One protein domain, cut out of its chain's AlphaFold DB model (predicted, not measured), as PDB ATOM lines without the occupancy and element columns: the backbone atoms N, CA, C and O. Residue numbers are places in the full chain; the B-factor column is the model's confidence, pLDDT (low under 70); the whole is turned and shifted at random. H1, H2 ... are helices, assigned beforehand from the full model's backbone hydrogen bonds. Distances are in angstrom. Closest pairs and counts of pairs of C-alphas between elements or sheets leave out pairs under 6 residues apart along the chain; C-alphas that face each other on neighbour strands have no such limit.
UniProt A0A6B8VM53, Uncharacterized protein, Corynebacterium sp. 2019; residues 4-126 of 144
ATOM      1  N   GLU A   4     120.356 126.376 153.606       90.94
ATOM      2  CA  GLU A   4     121.596 125.667 153.298       90.94
ATOM      3  C   GLU A   4     121.935 125.682 151.802       90.94
ATOM      4  O   GLU A   4     123.102 125.528 151.448       90.94
ATOM      5  N   ASP A   5     120.946 125.909 150.932       90.81
ATOM      6  CA  ASP A   5     121.145 125.959 149.481       90.81
ATOM      7  C   ASP A   5     121.924 127.230 149.044       90.81
ATOM      8  O   ASP A   5     122.441 127.278 147.928       90.81
ATOM      9  N   TYR A   6     122.051 128.239 149.920       90.12
ATOM     10  CA  TYR A   6     122.758 129.506 149.664       90.12
ATOM     11  C   TYR A   6     124.142 129.584 150.320       90.12
ATOM     12  O   TYR A   6     124.931 130.476 150.008       90.12
ATOM     13  N   VAL A   7     124.435 128.683 151.260       93.19
ATOM     14  CA  VAL A   7     125.612 128.780 152.125       93.19
ATOM     15  C   VAL A   7     126.897 128.519 151.338       93.19
ATOM     16  O   VAL A   7     127.076 127.469 150.722       93.19
ATOM     17  N   THR A   8     127.833 129.463 151.416       94.31
ATOM     18  CA  THR A   8     129.176 129.347 150.834       94.31
ATOM     19  C   THR A   8     130.221 128.975 151.894       94.31
ATOM     20  O   THR A   8     129.967 129.010 153.105       94.31
ATOM     21  N   ALA A   9     131.428 128.616 151.445       94.06
ATOM     22  CA  ALA A   9     132.554 128.366 152.345       94.06
ATOM     23  C   ALA A   9     132.924 129.621 153.155       94.06
ATOM     24  O   ALA A   9     133.121 129.524 154.365       94.06
ATOM     25  N   ASP A  10     132.934 130.793 152.516       93.62
ATOM     26  CA  ASP A  10     133.254 132.067 153.168       93.62
ATOM     27  C   ASP A  10     132.159 132.513 154.138       93.62
ATOM     28  O   ASP A  10     132.460 132.945 155.251       93.62
ATOM     29  N   TYR A  11     130.889 132.297 153.789       95.25
ATOM     30  CA  TYR A  11     129.782 132.470 154.729       95.25
ATOM     31  C   TYR A  11     129.972 131.595 155.975       95.25
ATOM     32  O   TYR A  11     129.909 132.067 157.109       95.25
ATOM     33  N   THR A  12     130.267 130.307 155.766       93.06
ATOM     34  CA  THR A  12     130.482 129.348 156.858       93.06
ATOM     35  C   THR A  12     131.669 129.755 157.729       93.06
ATOM     36  O   THR A  12     131.600 129.638 158.954       93.06
ATOM     37  N   ARG A  13     132.754 130.239 157.117       91.25
ATOM     38  CA  ARG A  13     133.925 130.774 157.817       91.25
ATOM     39  C   ARG A  13     133.539 131.958 158.701       91.25
ATOM     40  O   ARG A  13     133.887 131.951 159.878       91.25
ATOM     41  N   ALA A  14     132.802 132.930 158.160       90.88
ATOM     42  CA  ALA A  14     132.385 134.124 158.890       90.88
ATOM     43  C   ALA A  14     131.503 133.784 160.099       90.88
ATOM     44  O   ALA A  14     131.794 134.178 161.226       90.88
ATOM     45  N   VAL A  15     130.452 132.993 159.879       90.38
ATOM     46  CA  VAL A  15     129.466 132.656 160.912       90.38
ATOM     47  C   VAL A  15     130.057 131.747 161.995       90.38
ATOM     48  O   VAL A  15     129.701 131.866 163.163       90.38
ATOM     49  N   LYS A  16     131.008 130.864 161.673       88.81
ATOM     50  CA  LYS A  16     131.719 130.082 162.704       88.81
ATOM     51  C   LYS A  16     132.669 130.923 163.550       88.81
ATOM     52  O   LYS A  16     132.894 130.576 164.704       88.81
ATOM     53  N   ALA A  17     133.221 131.987 162.976       86.94
ATOM     54  CA  ALA A  17     134.190 132.846 163.639       86.94
ATOM     55  C   ALA A  17     133.555 133.819 164.648       86.94
ATOM     56  O   ALA A  17     134.232 134.239 165.579       86.94
ATOM     57  N   ASP A  18     132.271 134.162 164.490       85.88
ATOM     58  CA  ASP A  18     131.579 135.087 165.388       85.88
ATOM     59  C   ASP A  18     130.159 134.604 165.724       85.88
ATOM     60  O   ASP A  18     129.265 134.569 164.874       85.88
ATOM     61  N   HIS A  19     129.923 134.270 166.995       83.94
ATOM     62  CA  HIS A  19     128.617 133.822 167.493       83.94
ATOM     63  C   HIS A  19     127.517 134.878 167.294       83.94
ATOM     64  O   HIS A  19     126.339 134.544 167.167       83.94
ATOM     65  N   ARG A  20     127.888 136.158 167.193       85.00
ATOM     66  CA  ARG A  20     126.954 137.244 166.894       85.00
ATOM     67  C   ARG A  20     126.399 137.139 165.475       85.00
ATOM     68  O   ARG A  20     125.215 137.385 165.256       85.00
ATOM     69  N   LEU A  21     127.214 136.701 164.514       89.69
ATOM     70  CA  LEU A  21     126.747 136.429 163.152       89.69
ATOM     71  C   LEU A  21     125.819 135.200 163.106       89.69
ATOM     72  O   LEU A  21     124.880 135.192 162.316       89.69
ATOM     73  N   GLN A  22     126.004 134.208 163.988       86.94
ATOM     74  CA  GLN A  22     125.070 133.070 164.136       86.94
ATOM     75  C   GLN A  22     123.706 133.513 164.678       86.94
ATOM     76  O   GLN A  22     122.657 133.076 164.195       86.94
ATOM     77  N   ALA A  23     123.713 134.399 165.676       85.00
ATOM     78  CA  ALA A  23     122.488 134.989 166.200       85.00
ATOM     79  C   ALA A  23     121.763 135.795 165.111       85.00
ATOM     80  O   ALA A  23     120.558 135.634 164.921       85.00
ATOM     81  N   LEU A  24     122.502 136.592 164.330       89.94
ATOM     82  CA  LEU A  24     121.925 137.364 163.232       89.94
ATOM     83  C   LEU A  24     121.379 136.471 162.105       89.94
ATOM     84  O   LEU A  24     120.296 136.748 161.598       89.94
ATOM     85  N   GLU A  25     122.043 135.361 161.768       92.69
ATOM     86  CA  GLU A  25     121.498 134.355 160.840       92.69
ATOM     87  C   GLU A  25     120.138 133.826 161.315       92.69
ATOM     88  O   GLU A  25     119.206 133.663 160.525       92.69
ATOM     89  N   THR A  26     120.003 133.571 162.616       88.38
ATOM     90  CA  THR A  26     118.736 133.116 163.195       88.38
ATOM     91  C   THR A  26     117.644 134.169 162.999       88.38
ATOM     92  O   THR A  26     116.539 133.834 162.572       88.38
ATOM     93  N   THR A  27     117.960 135.450 163.208       87.50
ATOM     94  CA  THR A  27     117.046 136.561 162.903       87.50
ATOM     95  C   THR A  27     116.677 136.598 161.420       87.50
ATOM     96  O   THR A  27     115.496 136.694 161.107       87.50
ATOM     97  N   VAL A  28     117.633 136.441 160.497       91.25
ATOM     98  CA  VAL A  28     117.359 136.372 159.045       91.25
ATOM     99  C   VAL A  28     116.339 135.277 158.728       91.25
ATOM    100  O   VAL A  28     115.382 135.518 157.994       91.25
ATOM    101  N   LYS A  29     116.490 134.093 159.329       89.50
ATOM    102  CA  LYS A  29     115.549 132.974 159.170       89.50
ATOM    103  C   LYS A  29     114.155 133.282 159.735       89.50
ATOM    104  O   LYS A  29     113.170 132.824 159.166       89.50
ATOM    105  N   PHE A  30     114.053 134.069 160.808       86.88
ATOM    106  CA  PHE A  30     112.770 134.497 161.381       86.88
ATOM    107  C   PHE A  30     112.054 135.587 160.577       86.88
ATOM    108  O   PHE A  30     110.841 135.728 160.708       86.88
ATOM    109  N   MET A  31     112.771 136.338 159.741       84.44
ATOM    110  CA  MET A  31     112.190 137.410 158.923       84.44
ATOM    111  C   MET A  31     111.514 136.904 157.637       84.44
ATOM    112  O   MET A  31     111.011 137.705 156.850       84.44
ATOM    113  N   VAL A  32     111.466 135.587 157.416       85.00
ATOM    114  CA  VAL A  32     110.683 134.975 156.333       85.00
ATOM    115  C   VAL A  32     109.205 135.387 156.451       85.00
ATOM    116  O   VAL A  32     108.642 135.439 157.545       85.00
ATOM    117  N   GLY A  33     108.592 135.748 155.321       79.69
ATOM    118  CA  GLY A  33     107.228 136.295 155.256       79.69
ATOM    119  C   GLY A  33     107.133 137.817 155.457       79.69
ATOM    120  O   GLY A  33     106.052 138.396 155.311       79.69
ATOM    121  N   GLN A  34     108.250 138.490 155.757       78.44
ATOM    122  CA  GLN A  34     108.363 139.950 155.684       78.44
ATOM    123  C   GLN A  34     108.846 140.389 154.294       78.44
ATOM    124  O   GLN A  34     109.507 139.628 153.591       78.44
ATOM    125  N   CYS A  35     108.558 141.641 153.913       85.81
ATOM    126  CA  CYS A  35     109.164 142.263 152.728       85.81
ATOM    127  C   CYS A  35     110.687 142.182 152.840       85.81
ATOM    128  O   CYS A  35     111.244 142.691 153.822       85.81
ATOM    129  N   TYR A  36     111.359 141.616 151.833       86.88
ATOM    130  CA  TYR A  36     112.814 141.453 151.879       86.88
ATOM    131  C   TYR A  36     113.518 142.806 152.049       86.88
ATOM    132  O   TYR A  36     114.460 142.925 152.830       86.88
ATOM    133  N   GLY A  37     113.014 143.846 151.371       83.06
ATOM    134  CA  GLY A  37     113.561 145.196 151.427       83.06
ATOM    135  C   GLY A  37     113.484 145.789 152.830       83.06
ATOM    136  O   GLY A  37     114.481 146.319 153.308       83.06
ATOM    137  N   CYS A  38     112.343 145.637 153.511       83.00
ATOM    138  CA  CYS A  38     112.153 146.127 154.879       83.00
ATOM    139  C   CYS A  38     112.965 145.313 155.893       83.00
ATOM    140  O   CYS A  38     113.619 145.886 156.759       83.00
ATOM    141  N   ALA A  39     112.954 143.981 155.779       86.06
ATOM    142  CA  ALA A  39     113.751 143.121 156.647       86.06
ATOM    143  C   ALA A  39     115.244 143.461 156.533       86.06
ATOM    144  O   ALA A  39     115.943 143.585 157.541       86.06
ATOM    145  N   TRP A  40     115.721 143.671 155.304       88.19
ATOM    146  CA  TRP A  40     117.096 144.049 155.033       88.19
ATOM    147  C   TRP A  40     117.441 145.449 155.544       88.19
ATOM    148  O   TRP A  40     118.384 145.576 156.322       88.19
ATOM    149  N   SER A  41     116.712 146.492 155.126       81.62
ATOM    150  CA  SER A  41     117.083 147.884 155.418       81.62
ATOM    151  C   SER A  41     116.944 148.250 156.889       81.62
ATOM    152  O   SER A  41     117.803 148.962 157.404       81.62
ATOM    153  N   GLU A  42     115.899 147.755 157.557       82.38
ATOM    154  CA  GLU A  42     115.539 148.202 158.906       82.38
ATOM    155  C   GLU A  42     116.148 147.333 160.011       82.38
ATOM    156  O   GLU A  42     116.354 147.815 161.121       82.38
ATOM    157  N   VAL A  43     116.431 146.054 159.732       82.69
ATOM    158  CA  VAL A  43     116.844 145.095 160.772       82.69
ATOM    159  C   VAL A  43     118.205 144.486 160.471       82.69
ATOM    160  O   VAL A  43     119.138 144.642 161.257       82.69
ATOM    161  N   ILE A  44     118.344 143.784 159.345       88.56
ATOM    162  CA  ILE A  44     119.531 142.952 159.111       88.56
ATOM    163  C   ILE A  44     120.762 143.797 158.782       88.56
ATOM    164  O   ILE A  44     121.814 143.581 159.381       88.56
ATOM    165  N   LYS A  45     120.653 144.770 157.872       86.25
ATOM    166  CA  LYS A  45     121.790 145.584 157.423       86.25
ATOM    167  C   LYS A  45     122.434 146.402 158.554       86.25
ATOM    168  O   LYS A  45     123.654 146.302 158.685       86.25
ATOM    169  N   PRO A  46     121.688 147.143 159.401       83.50
ATOM    170  CA  PRO A  46     122.291 147.886 160.512       83.50
ATOM    171  C   PRO A  46     123.080 146.986 161.473       83.50
ATOM    172  O   PRO A  46     124.137 147.367 161.970       83.50
ATOM    173  N   LEU A  47     122.598 145.759 161.698       84.50
ATOM    174  CA  LEU A  47     123.287 144.783 162.542       84.50
ATOM    175  C   LEU A  47     124.511 144.194 161.853       84.50
ATOM    176  O   LEU A  47     125.572 144.100 162.470       84.50
ATOM    177  N   ALA A  48     124.385 143.850 160.574       87.81
ATOM    178  CA  ALA A  48     125.469 143.316 159.766       87.81
ATOM    179  C   ALA A  48     126.657 144.284 159.712       87.81
ATOM    180  O   ALA A  48     127.784 143.858 159.936       87.81
ATOM    181  N   GLU A  49     126.418 145.580 159.489       84.81
ATOM    182  CA  GLU A  49     127.476 146.597 159.387       84.81
ATOM    183  C   GLU A  49     128.312 146.722 160.673       84.81
ATOM    184  O   GLU A  49     129.511 146.987 160.602       84.81
ATOM    185  N   SER A  50     127.726 146.471 161.848       82.19
ATOM    186  CA  SER A  50     128.467 146.461 163.121       82.19
ATOM    187  C   SER A  50     129.304 145.190 163.339       82.19
ATOM    188  O   SER A  50     130.254 145.186 164.130       82.19
ATOM    189  N   LEU A  51     128.973 144.108 162.624       84.94
ATOM    190  CA  LEU A  51     129.518 142.766 162.823       84.94
ATOM    191  C   LEU A  51     130.390 142.279 161.665       84.94
ATOM    192  O   LEU A  51     131.132 141.329 161.843       84.94
ATOM    193  N   VAL A  52     130.341 142.847 160.472       88.81
ATOM    194  CA  VAL A  52     131.180 142.408 159.349       88.81
ATOM    195  C   VAL A  52     131.402 143.583 158.402       88.81
ATOM    196  O   VAL A  52     130.585 144.497 158.330       88.81
ATOM    197  N   GLY A  53     132.530 143.596 157.697       86.94
ATOM    198  CA  GLY A  53     132.924 144.694 156.820       86.94
ATOM    199  C   GLY A  53     133.731 145.784 157.516       86.94
ATOM    200  O   GLY A  53     134.118 145.663 158.678       86.94
ATOM    201  N   PHE A  54     133.996 146.874 156.792       74.00
ATOM    202  CA  PHE A  54     134.845 147.972 157.273       74.00
ATOM    203  C   PHE A  54     134.322 148.653 158.545       74.00
ATOM    204  O   PHE A  54     135.112 149.204 159.307       74.00
ATOM    205  N   SER A  55     133.008 148.604 158.772       71.12
ATOM    206  CA  SER A  55     132.347 149.178 159.948       71.12
ATOM    207  C   SER A  55     132.362 148.254 161.172       71.12
ATOM    208  O   SER A  55     131.960 148.678 162.258       71.12
ATOM    209  N   ARG A  56     132.873 147.019 161.045       74.56
ATOM    210  CA  ARG A  56     132.996 146.072 162.160       74.56
ATOM    211  C   ARG A  56     133.814 146.688 163.296       74.56
ATOM    212  O   ARG A  56     134.936 147.149 163.088       74.56
ATOM    213  N   ASN A  57     133.265 146.643 164.512       63.38
ATOM    214  CA  ASN A  57     133.847 147.224 165.732       63.38
ATOM    215  C   ASN A  57     134.106 148.747 165.677       63.38
ATOM    216  O   ASN A  57     134.781 149.279 166.562       63.38
ATOM    217  N   ILE A  58     133.570 149.464 164.684       58.91
ATOM    218  CA  ILE A  58     133.464 150.922 164.745       58.91
ATOM    219  C   ILE A  58     132.207 151.231 165.562       58.91
ATOM    220  O   ILE A  58     131.131 150.762 165.191       58.91
ATOM    221  N   PRO A  59     132.299 151.996 166.664       49.00
ATOM    222  CA  PRO A  59     131.118 152.390 167.421       49.00
ATOM    223  C   PRO A  59     130.153 153.129 166.493       49.00
ATOM    224  O   PRO A  59     130.509 154.179 165.949       49.00
ATOM    225  N   VAL A  60     128.944 152.596 166.300       45.38
ATOM    226  CA  VAL A  60     127.914 153.322 165.563       45.38
ATOM    227  C   VAL A  60     127.544 154.513 166.438       45.38
ATOM    228  O   VAL A  60     127.119 154.367 167.585       45.38
ATOM    229  N   GLN A  61     127.767 155.727 165.939       42.66
ATOM    230  CA  GLN A  61     127.172 156.893 166.576       42.66
ATOM    231  C   GLN A  61     125.671 156.751 166.369       42.66
ATOM    232  O   GLN A  61     125.219 156.779 165.223       42.66
ATOM    233  N   ALA A  62     124.923 156.531 167.453       45.25
ATOM    234  CA  ALA A  62     123.471 156.485 167.410       45.25
ATOM    235  C   ALA A  62     122.987 157.736 166.667       45.25
ATOM    236  O   ALA A  62     123.166 158.858 167.142       45.25
ATOM    237  N   LYS A  63     122.456 157.555 165.454       43.00
ATOM    238  CA  LYS A  63     121.786 158.644 164.752       43.00
ATOM    239  C   LYS A  63     120.591 159.027 165.612       43.00
ATOM    240  O   LYS A  63     119.817 158.154 165.990       43.00
ATOM    241  N   GLU A  64     120.447 160.311 165.915       39.47
ATOM    242  CA  GLU A  64     119.193 160.845 166.439       39.47
ATOM    243  C   GLU A  64     118.109 160.552 165.390       39.47
ATOM    244  O   GLU A  64     118.056 161.182 164.331       39.47
ATOM    245  N   TYR A  65     117.315 159.509 165.622       40.94
ATOM    246  CA  TYR A  65     116.151 159.211 164.800       40.94
ATOM    247  C   TYR A  65     115.085 160.258 165.132       40.94
ATOM    248  O   TYR A  65     114.771 160.470 166.299       40.94
ATOM    249  N   SER A  66     114.560 160.949 164.117       40.81
ATOM    250  CA  SER A  66     113.439 161.873 164.300       40.81
ATOM    251  C   SER A  66     112.194 161.096 164.730       40.81
ATOM    252  O   SER A  66     111.875 160.093 164.088       40.81
ATOM    253  N   ASP A  67     111.478 161.613 165.731       45.03
ATOM    254  CA  ASP A  67     110.298 161.028 166.403       45.03
ATOM    255  C   ASP A  67     109.139 160.558 165.488       45.03
ATOM    256  O   ASP A  67     108.204 159.915 165.956       45.03
ATOM    257  N   ASP A  68     109.183 160.843 164.184       41.97
ATOM    258  CA  ASP A  68     108.117 160.553 163.213       41.97
ATOM    259  C   ASP A  68     108.271 159.220 162.449       41.97
ATOM    260  O   ASP A  68     107.438 158.883 161.601       41.97
ATOM    261  N   ILE A  69     109.311 158.426 162.718       42.91
ATOM    262  CA  ILE A  69     109.428 157.080 162.142       42.91
ATOM    263  C   ILE A  69     108.776 156.102 163.112       42.91
ATOM    264  O   ILE A  69     109.278 155.907 164.211       42.91
ATOM    265  N   PHE A  70     107.648 155.529 162.675       39.78
ATOM    266  CA  PHE A  70     106.921 154.400 163.264       39.78
ATOM    267  C   PHE A  70     107.654 153.719 164.433       39.78
ATOM    268  O   PHE A  70     108.736 153.159 164.251       39.78
ATOM    269  N   ASP A  71     106.971 153.725 165.581       44.03
ATOM    270  CA  ASP A  71     107.272 153.254 166.948       44.03
ATOM    271  C   ASP A  71     107.825 151.812 167.103       44.03
ATOM    272  O   ASP A  71     107.783 151.195 168.164       44.03
ATOM    273  N   PHE A  72     108.333 151.220 166.027       39.03
ATOM    274  CA  PHE A  72     109.103 149.989 166.043       39.03
ATOM    275  C   PHE A  72     110.593 150.279 166.273       39.03
ATOM    276  O   PHE A  72     111.220 149.591 167.068       39.03
ATOM    277  N   ALA A  73     111.157 151.326 165.659       38.62
ATOM    278  CA  ALA A  73     112.577 151.676 165.818       38.62
ATOM    279  C   ALA A  73     112.921 152.219 167.223       38.62
ATOM    280  O   ALA A  73     114.035 152.025 167.696       38.62
ATOM    281  N   SER A  74     111.956 152.840 167.912       39.78
ATOM    282  CA  SER A  74     112.043 153.302 169.312       39.78
ATOM    283  C   SER A  74     111.974 152.161 170.342       39.78
ATOM    284  O   SER A  74     112.423 152.319 171.478       39.78
ATOM    285  N   HIS A  75     111.409 151.008 169.966       39.56
ATOM    286  CA  HIS A  75     111.285 149.810 170.808       39.56
ATOM    287  C   HIS A  75     112.270 148.697 170.451       39.56
ATOM    288  O   HIS A  75     112.530 147.806 171.265       39.56
ATOM    289  N   VAL A  76     112.867 148.764 169.266       44.00
ATOM    290  CA  VAL A  76     114.076 148.024 168.945       44.00
ATOM    291  C   VAL A  76     115.195 148.714 169.714       44.00
ATOM    292  O   VAL A  76     115.799 149.668 169.236       44.00
ATOM    293  N   VAL A  77     115.481 148.218 170.927       46.09
ATOM    294  CA  VAL A  77     116.844 148.276 171.475       46.09
ATOM    295  C   VAL A  77     117.729 147.973 170.280       46.09
ATOM    296  O   VAL A  77     117.583 146.880 169.719       46.09
ATOM    297  N   THR A  78     118.495 148.967 169.809       53.31
ATOM    298  CA  THR A  78     119.277 148.822 168.575       53.31
ATOM    299  C   THR A  78     119.948 147.468 168.688       53.31
ATOM    300  O   THR A  78     120.476 147.151 169.752       53.31
ATOM    301  N   GLY A  79     119.794 146.568 167.716       48.88
ATOM    302  CA  GLY A  79     120.262 145.204 167.973       48.88
ATOM    303  C   GLY A  79     121.764 145.196 168.313       48.88
ATOM    304  O   GLY A  79     122.209 144.297 169.002       48.88
ATOM    305  N   GLU A  80     122.515 146.253 167.977       51.62
ATOM    306  CA  GLU A  80     123.836 146.569 168.533       51.62
ATOM    307  C   GLU A  80     123.874 146.641 170.073       51.62
ATOM    308  O   GLU A  80     124.757 146.060 170.689       51.62
ATOM    309  N   GLU A  81     122.941 147.330 170.717       53.88
ATOM    310  CA  GLU A  81     122.823 147.461 172.168       53.88
ATOM    311  C   GLU A  81     122.368 146.157 172.842       53.88
ATOM    312  O   GLU A  81     122.887 145.815 173.905       53.88
ATOM    313  N   ILE A  82     121.514 145.356 172.187       54.12
ATOM    314  CA  ILE A  82     121.265 143.962 172.606       54.12
ATOM    315  C   ILE A  82     122.564 143.162 172.505       54.12
ATOM    316  O   ILE A  82     122.946 142.479 173.446       54.12
ATOM    317  N   MET A  83     123.285 143.277 171.393       56.09
ATOM    318  CA  MET A  83     124.497 142.500 171.158       56.09
ATOM    319  C   MET A  83     125.628 142.908 172.101       56.09
ATOM    320  O   MET A  83     126.351 142.052 172.589       56.09
ATOM    321  N   ARG A  84     125.737 144.193 172.441       59.53
ATOM    322  CA  ARG A  84     126.692 144.713 173.425       59.53
ATOM    323  C   ARG A  84     126.340 144.276 174.850       59.53
ATOM    324  O   ARG A  84     127.245 144.066 175.651       59.53
ATOM    325  N   ARG A  85     125.047 144.146 175.172       56.97
ATOM    326  CA  ARG A  85     124.570 143.695 176.488       56.97
ATOM    327  C   ARG A  85     124.695 142.182 176.672       56.97
ATOM    328  O   ARG A  85     125.143 141.742 177.722       56.97
ATOM    329  N   GLU A  86     124.275 141.409 175.676       57.38
ATOM    330  CA  GLU A  86     124.202 139.944 175.746       57.38
ATOM    331  C   GLU A  86     125.535 139.273 175.364       57.38
ATOM    332  O   GLU A  86     125.806 138.158 175.805       57.38
ATOM    333  N   PHE A  87     126.397 139.954 174.596       58.22
ATOM    334  CA  PHE A  87     127.691 139.437 174.135       58.22
ATOM    335  C   PHE A  87     128.837 140.443 174.384       58.22
ATOM    336  O   PHE A  87     129.361 141.048 173.444       58.22
ATOM    337  N   PRO A  88     129.240 140.649 175.654       52.09
ATOM    338  CA  PRO A  88     130.219 141.672 176.035       52.09
ATOM    339  C   PRO A  88     131.660 141.358 175.602       52.09
ATOM    340  O   PRO A  88     132.486 142.267 175.523       52.09
ATOM    341  N   GLU A  89     131.977 140.094 175.317       52.12
ATOM    342  CA  GLU A  89     133.310 139.671 174.890       52.12
ATOM    343  C   GLU A  89     133.338 139.494 173.369       52.12
ATOM    344  O   GLU A  89     132.706 138.594 172.809       52.12
ATOM    345  N   ALA A  90     134.080 140.370 172.686       51.84
ATOM    346  CA  ALA A  90     134.441 140.159 171.293       51.84
ATOM    347  C   ALA A  90     135.277 138.876 171.218       51.84
ATOM    348  O   ALA A  90     136.433 138.856 171.637       51.84
ATOM    349  N   VAL A  91     134.678 137.793 170.725       52.41
ATOM    350  CA  VAL A  91     135.414 136.562 170.444       52.41
ATOM    351  C   VAL A  91     136.377 136.883 169.308       52.41
ATOM    352  O   VAL A  91     135.945 137.192 168.198       52.41
ATOM    353  N   GLU A  92     137.677 136.886 169.604       52.62
ATOM    354  CA  GLU A  92     138.703 137.060 168.584       52.62
ATOM    355  C   GLU A  92     138.607 135.888 167.605       52.62
ATOM    356  O   GLU A  92     138.803 134.729 167.975       52.62
ATOM    357  N   ALA A  93     138.267 136.180 166.351       54.28
ATOM    358  CA  ALA A  93     138.264 135.162 165.317       54.28
ATOM    359  C   ALA A  93     139.691 134.623 165.114       54.28
ATOM    360  O   ALA A  93     140.647 135.390 164.987       54.28
ATOM    361  N   GLU A  94     139.834 133.297 165.058       55.88
ATOM    362  CA  GLU A  94     141.127 132.629 164.888       55.88
ATOM    363  C   GLU A  94     141.885 133.157 163.651       55.88
ATOM    364  O   GLU A  94     141.303 133.304 162.573       55.88
ATOM    365  N   ASN A  95     143.189 133.425 163.821       61.59
ATOM    366  CA  ASN A  95     144.222 133.650 162.796       61.59
ATOM    367  C   ASN A  95     143.733 134.233 161.452       61.59
ATOM    368  O   ASN A  95     143.235 133.507 160.591       61.59
ATOM    369  N   GLY A  96     143.920 135.538 161.225       74.75
ATOM    370  CA  GLY A  96     143.635 136.208 159.943       74.75
ATOM    371  C   GLY A  96     142.151 136.272 159.549       74.75
ATOM    372  O   GLY A  96     141.783 137.021 158.647       74.75
ATOM    373  N   THR A  97     141.267 135.530 160.224       83.69
ATOM    374  CA  THR A  97     139.820 135.596 159.993       83.69
ATOM    375  C   THR A  97     139.220 136.865 160.576       83.69
ATOM    376  O   THR A  97     138.367 137.452 159.925       83.69
ATOM    377  N   GLU A  98     139.715 137.362 161.712       83.38
ATOM    378  CA  GLU A  98     139.282 138.666 162.240       83.38
ATOM    379  C   GLU A  98     139.657 139.818 161.297       83.38
ATOM    380  O   GLU A  98     138.872 140.741 161.095       83.38
ATOM    381  N   GLU A  99     140.838 139.754 160.677       84.56
ATOM    382  CA  GLU A  99     141.267 140.732 159.673       84.56
ATOM    383  C   GLU A  99     140.403 140.641 158.414       84.56
ATOM    384  O   GLU A  99     139.921 141.657 157.918       84.56
ATOM    385  N   TRP A 100     140.143 139.421 157.936       89.69
ATOM    386  CA  TRP A 100     139.263 139.188 156.795       89.69
ATOM    387  C   TRP A 100     137.828 139.665 157.066       89.69
ATOM    388  O   TRP A 100     137.249 140.324 156.208       89.69
ATOM    389  N   LEU A 101     137.280 139.455 158.271       90.50
ATOM    390  CA  LEU A 101     135.949 139.939 158.670       90.50
ATOM    391  C   LEU A 101     135.803 141.468 158.605       90.50
ATOM    392  O   LEU A 101     134.678 141.959 158.559       90.50
ATOM    393  N   ARG A 102     136.908 142.227 158.574       87.94
ATOM    394  CA  ARG A 102     136.914 143.695 158.419       87.94
ATOM    395  C   ARG A 102     136.978 144.155 156.959       87.94
ATOM    396  O   ARG A 102     137.113 145.348 156.694       87.94
ATOM    397  N   THR A 103     136.903 143.232 156.004       88.69
ATOM    398  CA  THR A 103     136.958 143.528 154.566       88.69
ATOM    399  C   THR A 103     135.564 143.569 153.944       88.69
ATOM    400  O   THR A 103     134.632 142.926 154.429       88.69
ATOM    401  N   MET A 104     135.421 144.278 152.817       89.94
ATOM    402  CA  MET A 104     134.191 144.196 152.014       89.94
ATOM    403  C   MET A 104     133.946 142.801 151.457       89.94
ATOM    404  O   MET A 104     132.800 142.422 151.293       89.94
ATOM    405  N   GLU A 105     134.998 142.020 151.221       91.81
ATOM    406  CA  GLU A 105     134.861 140.640 150.756       91.81
ATOM    407  C   GLU A 105     134.082 139.790 151.768       91.81
ATOM    408  O   GLU A 105     133.136 139.100 151.396       91.81
ATOM    409  N   ALA A 106     134.412 139.896 153.060       92.25
ATOM    410  CA  ALA A 106     133.653 139.219 154.108       92.25
ATOM    411  C   ALA A 106     132.223 139.754 154.230       92.25
ATOM    412  O   ALA A 106     131.290 138.975 154.424       92.25
ATOM    413  N   TYR A 107     132.043 141.073 154.096       92.69
ATOM    414  CA  TYR A 107     130.713 141.681 154.104       92.69
ATOM    415  C   TYR A 107     129.851 141.127 152.969       92.69
ATOM    416  O   TYR A 107     128.748 140.643 153.210       92.69
ATOM    417  N   ASP A 108     130.362 141.117 151.743       93.56
ATOM    418  CA  ASP A 108     129.647 140.625 150.570       93.56
ATOM    419  C   ASP A 108     129.374 139.119 150.683       93.56
ATOM    420  O   ASP A 108     128.259 138.674 150.413       93.56
ATOM    421  N   ALA A 109     130.341 138.330 151.167       94.62
ATOM    422  CA  ALA A 109     130.181 136.891 151.371       94.62
ATOM    423  C   ALA A 109     129.054 136.547 152.361       94.62
ATOM    424  O   ALA A 109     128.327 135.575 152.154       94.62
ATOM    425  N   VAL A 110     128.898 137.338 153.427       95.62
ATOM    426  CA  VAL A 110     127.829 137.151 154.417       95.62
ATOM    427  C   VAL A 110     126.495 137.668 153.885       95.62
ATOM    428  O   VAL A 110     125.484 136.963 153.891       95.62
ATOM    429  N   THR A 111     126.487 138.908 153.406       94.19
ATOM    430  CA  THR A 111     125.253 139.624 153.079       94.19
ATOM    431  C   THR A 111     124.599 139.133 151.796       94.19
ATOM    432  O   THR A 111     123.373 139.117 151.735       94.19
ATOM    433  N   ALA A 112     125.364 138.636 150.817       94.94
ATOM    434  CA  ALA A 112     124.806 138.033 149.608       94.94
ATOM    435  C   ALA A 112     123.953 136.794 149.918       94.94
ATOM    436  O   ALA A 112     122.902 136.609 149.308       94.94
ATOM    437  N   VAL A 113     124.364 135.973 150.895       96.94
ATOM    438  CA  VAL A 113     123.595 134.797 151.334       96.94
ATOM    439  C   VAL A 113     122.272 135.227 151.964       96.94
ATOM    440  O   VAL A 113     121.215 134.728 151.582       96.94
ATOM    441  N   TRP A 114     122.312 136.183 152.896       96.06
ATOM    442  CA  TRP A 114     121.110 136.671 153.575       96.06
ATOM    443  C   TRP A 114     120.142 137.372 152.630       96.06
ATOM    444  O   TRP A 114     118.952 137.066 152.649       96.06
ATOM    445  N   LEU A 115     120.646 138.274 151.784       94.00
ATOM    446  CA  LEU A 115     119.846 138.974 150.784       94.00
ATOM    447  C   LEU A 115     119.160 137.986 149.852       94.00
ATOM    448  O   LEU A 115     117.946 138.049 149.687       94.00
ATOM    449  N   LYS A 116     119.919 137.034 149.302       94.12
ATOM    450  CA  LYS A 116     119.367 136.081 148.345       94.12
ATOM    451  C   LYS A 116     118.299 135.185 148.977       94.12
ATOM    452  O   LYS A 116     117.263 134.947 148.361       94.12
ATOM    453  N   PHE A 117     118.526 134.735 150.211       94.56
ATOM    454  CA  PHE A 117     117.540 133.966 150.964       94.56
ATOM    455  C   PHE A 117     116.254 134.766 151.225       94.56
ATOM    456  O   PHE A 117     115.163 134.240 151.023       94.56
ATOM    457  N   LEU A 118     116.365 136.030 151.647       91.44
ATOM    458  CA  LEU A 118     115.205 136.888 151.912       91.44
ATOM    459  C   LEU A 118     114.436 137.239 150.632       91.44
ATOM    460  O   LEU A 118     113.208 137.223 150.642       91.44
ATOM    461  N   GLU A 119     115.135 137.524 149.532       91.62
ATOM    462  CA  GLU A 119     114.523 137.786 148.223       91.62
ATOM    463  C   GLU A 119     113.703 136.589 147.737       91.62
ATOM    464  O   GLU A 119     112.548 136.741 147.333       91.62
ATOM    465  N   ASP A 120     114.276 135.385 147.809       92.00
ATOM    466  CA  ASP A 120     113.582 134.173 147.382       92.00
ATOM    467  C   ASP A 120     112.442 133.798 148.358       92.00
ATOM    468  O   ASP A 120     111.414 133.270 147.924       92.00
ATOM    469  N   ALA A 121     112.571 134.120 149.656       87.88
ATOM    470  CA  ALA A 121     111.511 133.950 150.656       87.88
ATOM    471  C   ALA A 121     110.308 134.859 150.380       87.88
ATOM    472  O   ALA A 121     109.174 134.382 150.359       87.88
ATOM    473  N   ASP A 122     110.545 136.149 150.134       86.00
ATOM    474  CA  ASP A 122     109.487 137.115 149.814       86.00
ATOM    475  C   ASP A 122     108.805 136.760 148.486       86.00
ATOM    476  O   ASP A 122     107.578 136.780 148.383       86.00
ATOM    477  N   ALA A 123     109.568 136.315 147.481       85.00
ATOM    478  CA  ALA A 123     109.000 135.843 146.220       85.00
ATOM    479  C   ALA A 123     108.086 134.610 146.388       85.00
ATOM    480  O   ALA A 123     107.117 134.460 145.638       85.00
ATOM    481  N   ALA A 124     108.386 133.728 147.346       82.50
ATOM    482  CA  ALA A 124     107.625 132.507 147.592       82.50
ATOM    483  C   ALA A 124     106.391 132.723 148.484       82.50
ATOM    484  O   ALA A 124     105.332 132.155 148.209       82.50
ATOM    485  N   GLU A 125     106.520 133.513 149.550       73.50
ATOM    486  CA  GLU A 125     105.484 133.664 150.582       73.50
ATOM    487  C   GLU A 125     104.662 134.949 150.427       73.50
ATOM    488  O   GLU A 125     103.499 134.999 150.834       73.50
ATOM    489  N   GLY A 126     105.231 135.959 149.766       59.75
ATOM    490  CA  GLY A 126     104.684 137.303 149.664       59.75
ATOM    491  C   GLY A 126     104.769 138.068 150.986       59.75
ATOM    492  O   GLY A 126     104.525 137.533 152.064       59.75
TER     493      GLY A 126
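Overview. This is residues 4 to 126 of the 144 residues of an uncharacterized protein of Corynebacterium sp. 2019 (UniProt A0A6B8VM53). H2, H3 and H6 form an up-and-down bundle with H1 across one end. H5 packs on H1, H4 on H3, and residues 66 to 71 stick out. The printed part has 123 residues and six named helices: all helix, compact, radius of gyration of the C-alphas 14.6 A, spans 44, 35 and 23 A.

Arrangement. H1, residues 9 to 17, touches H5, residues 97 to 101; C-alphas 14 and 101 are closest, 6.8 A. H2, residues 19 to 30, and H3, residues 36 to 51, form a hairpin at a shallow tilt of 4 degrees. H3 touches H6, residues 104 to 125; C-alphas 36 and 118 are closest, 5.2 A. H3 and H6 have 7 of 12 and 17 of 18 O i to N i+4 pairs within hydrogen-bond range.

Along the chain. H4 is residues 79 to 86. C-alpha 9 is at (132.554, 128.366, 152.345), C-alpha 125 at (105.484, 133.664, 150.582).

Size, cuts and confidence. The link H3 to H4 is long, with 27 residues between them, and 40 printed residues have pLDDT under 70, namely residues 57 to 95 and residue 126.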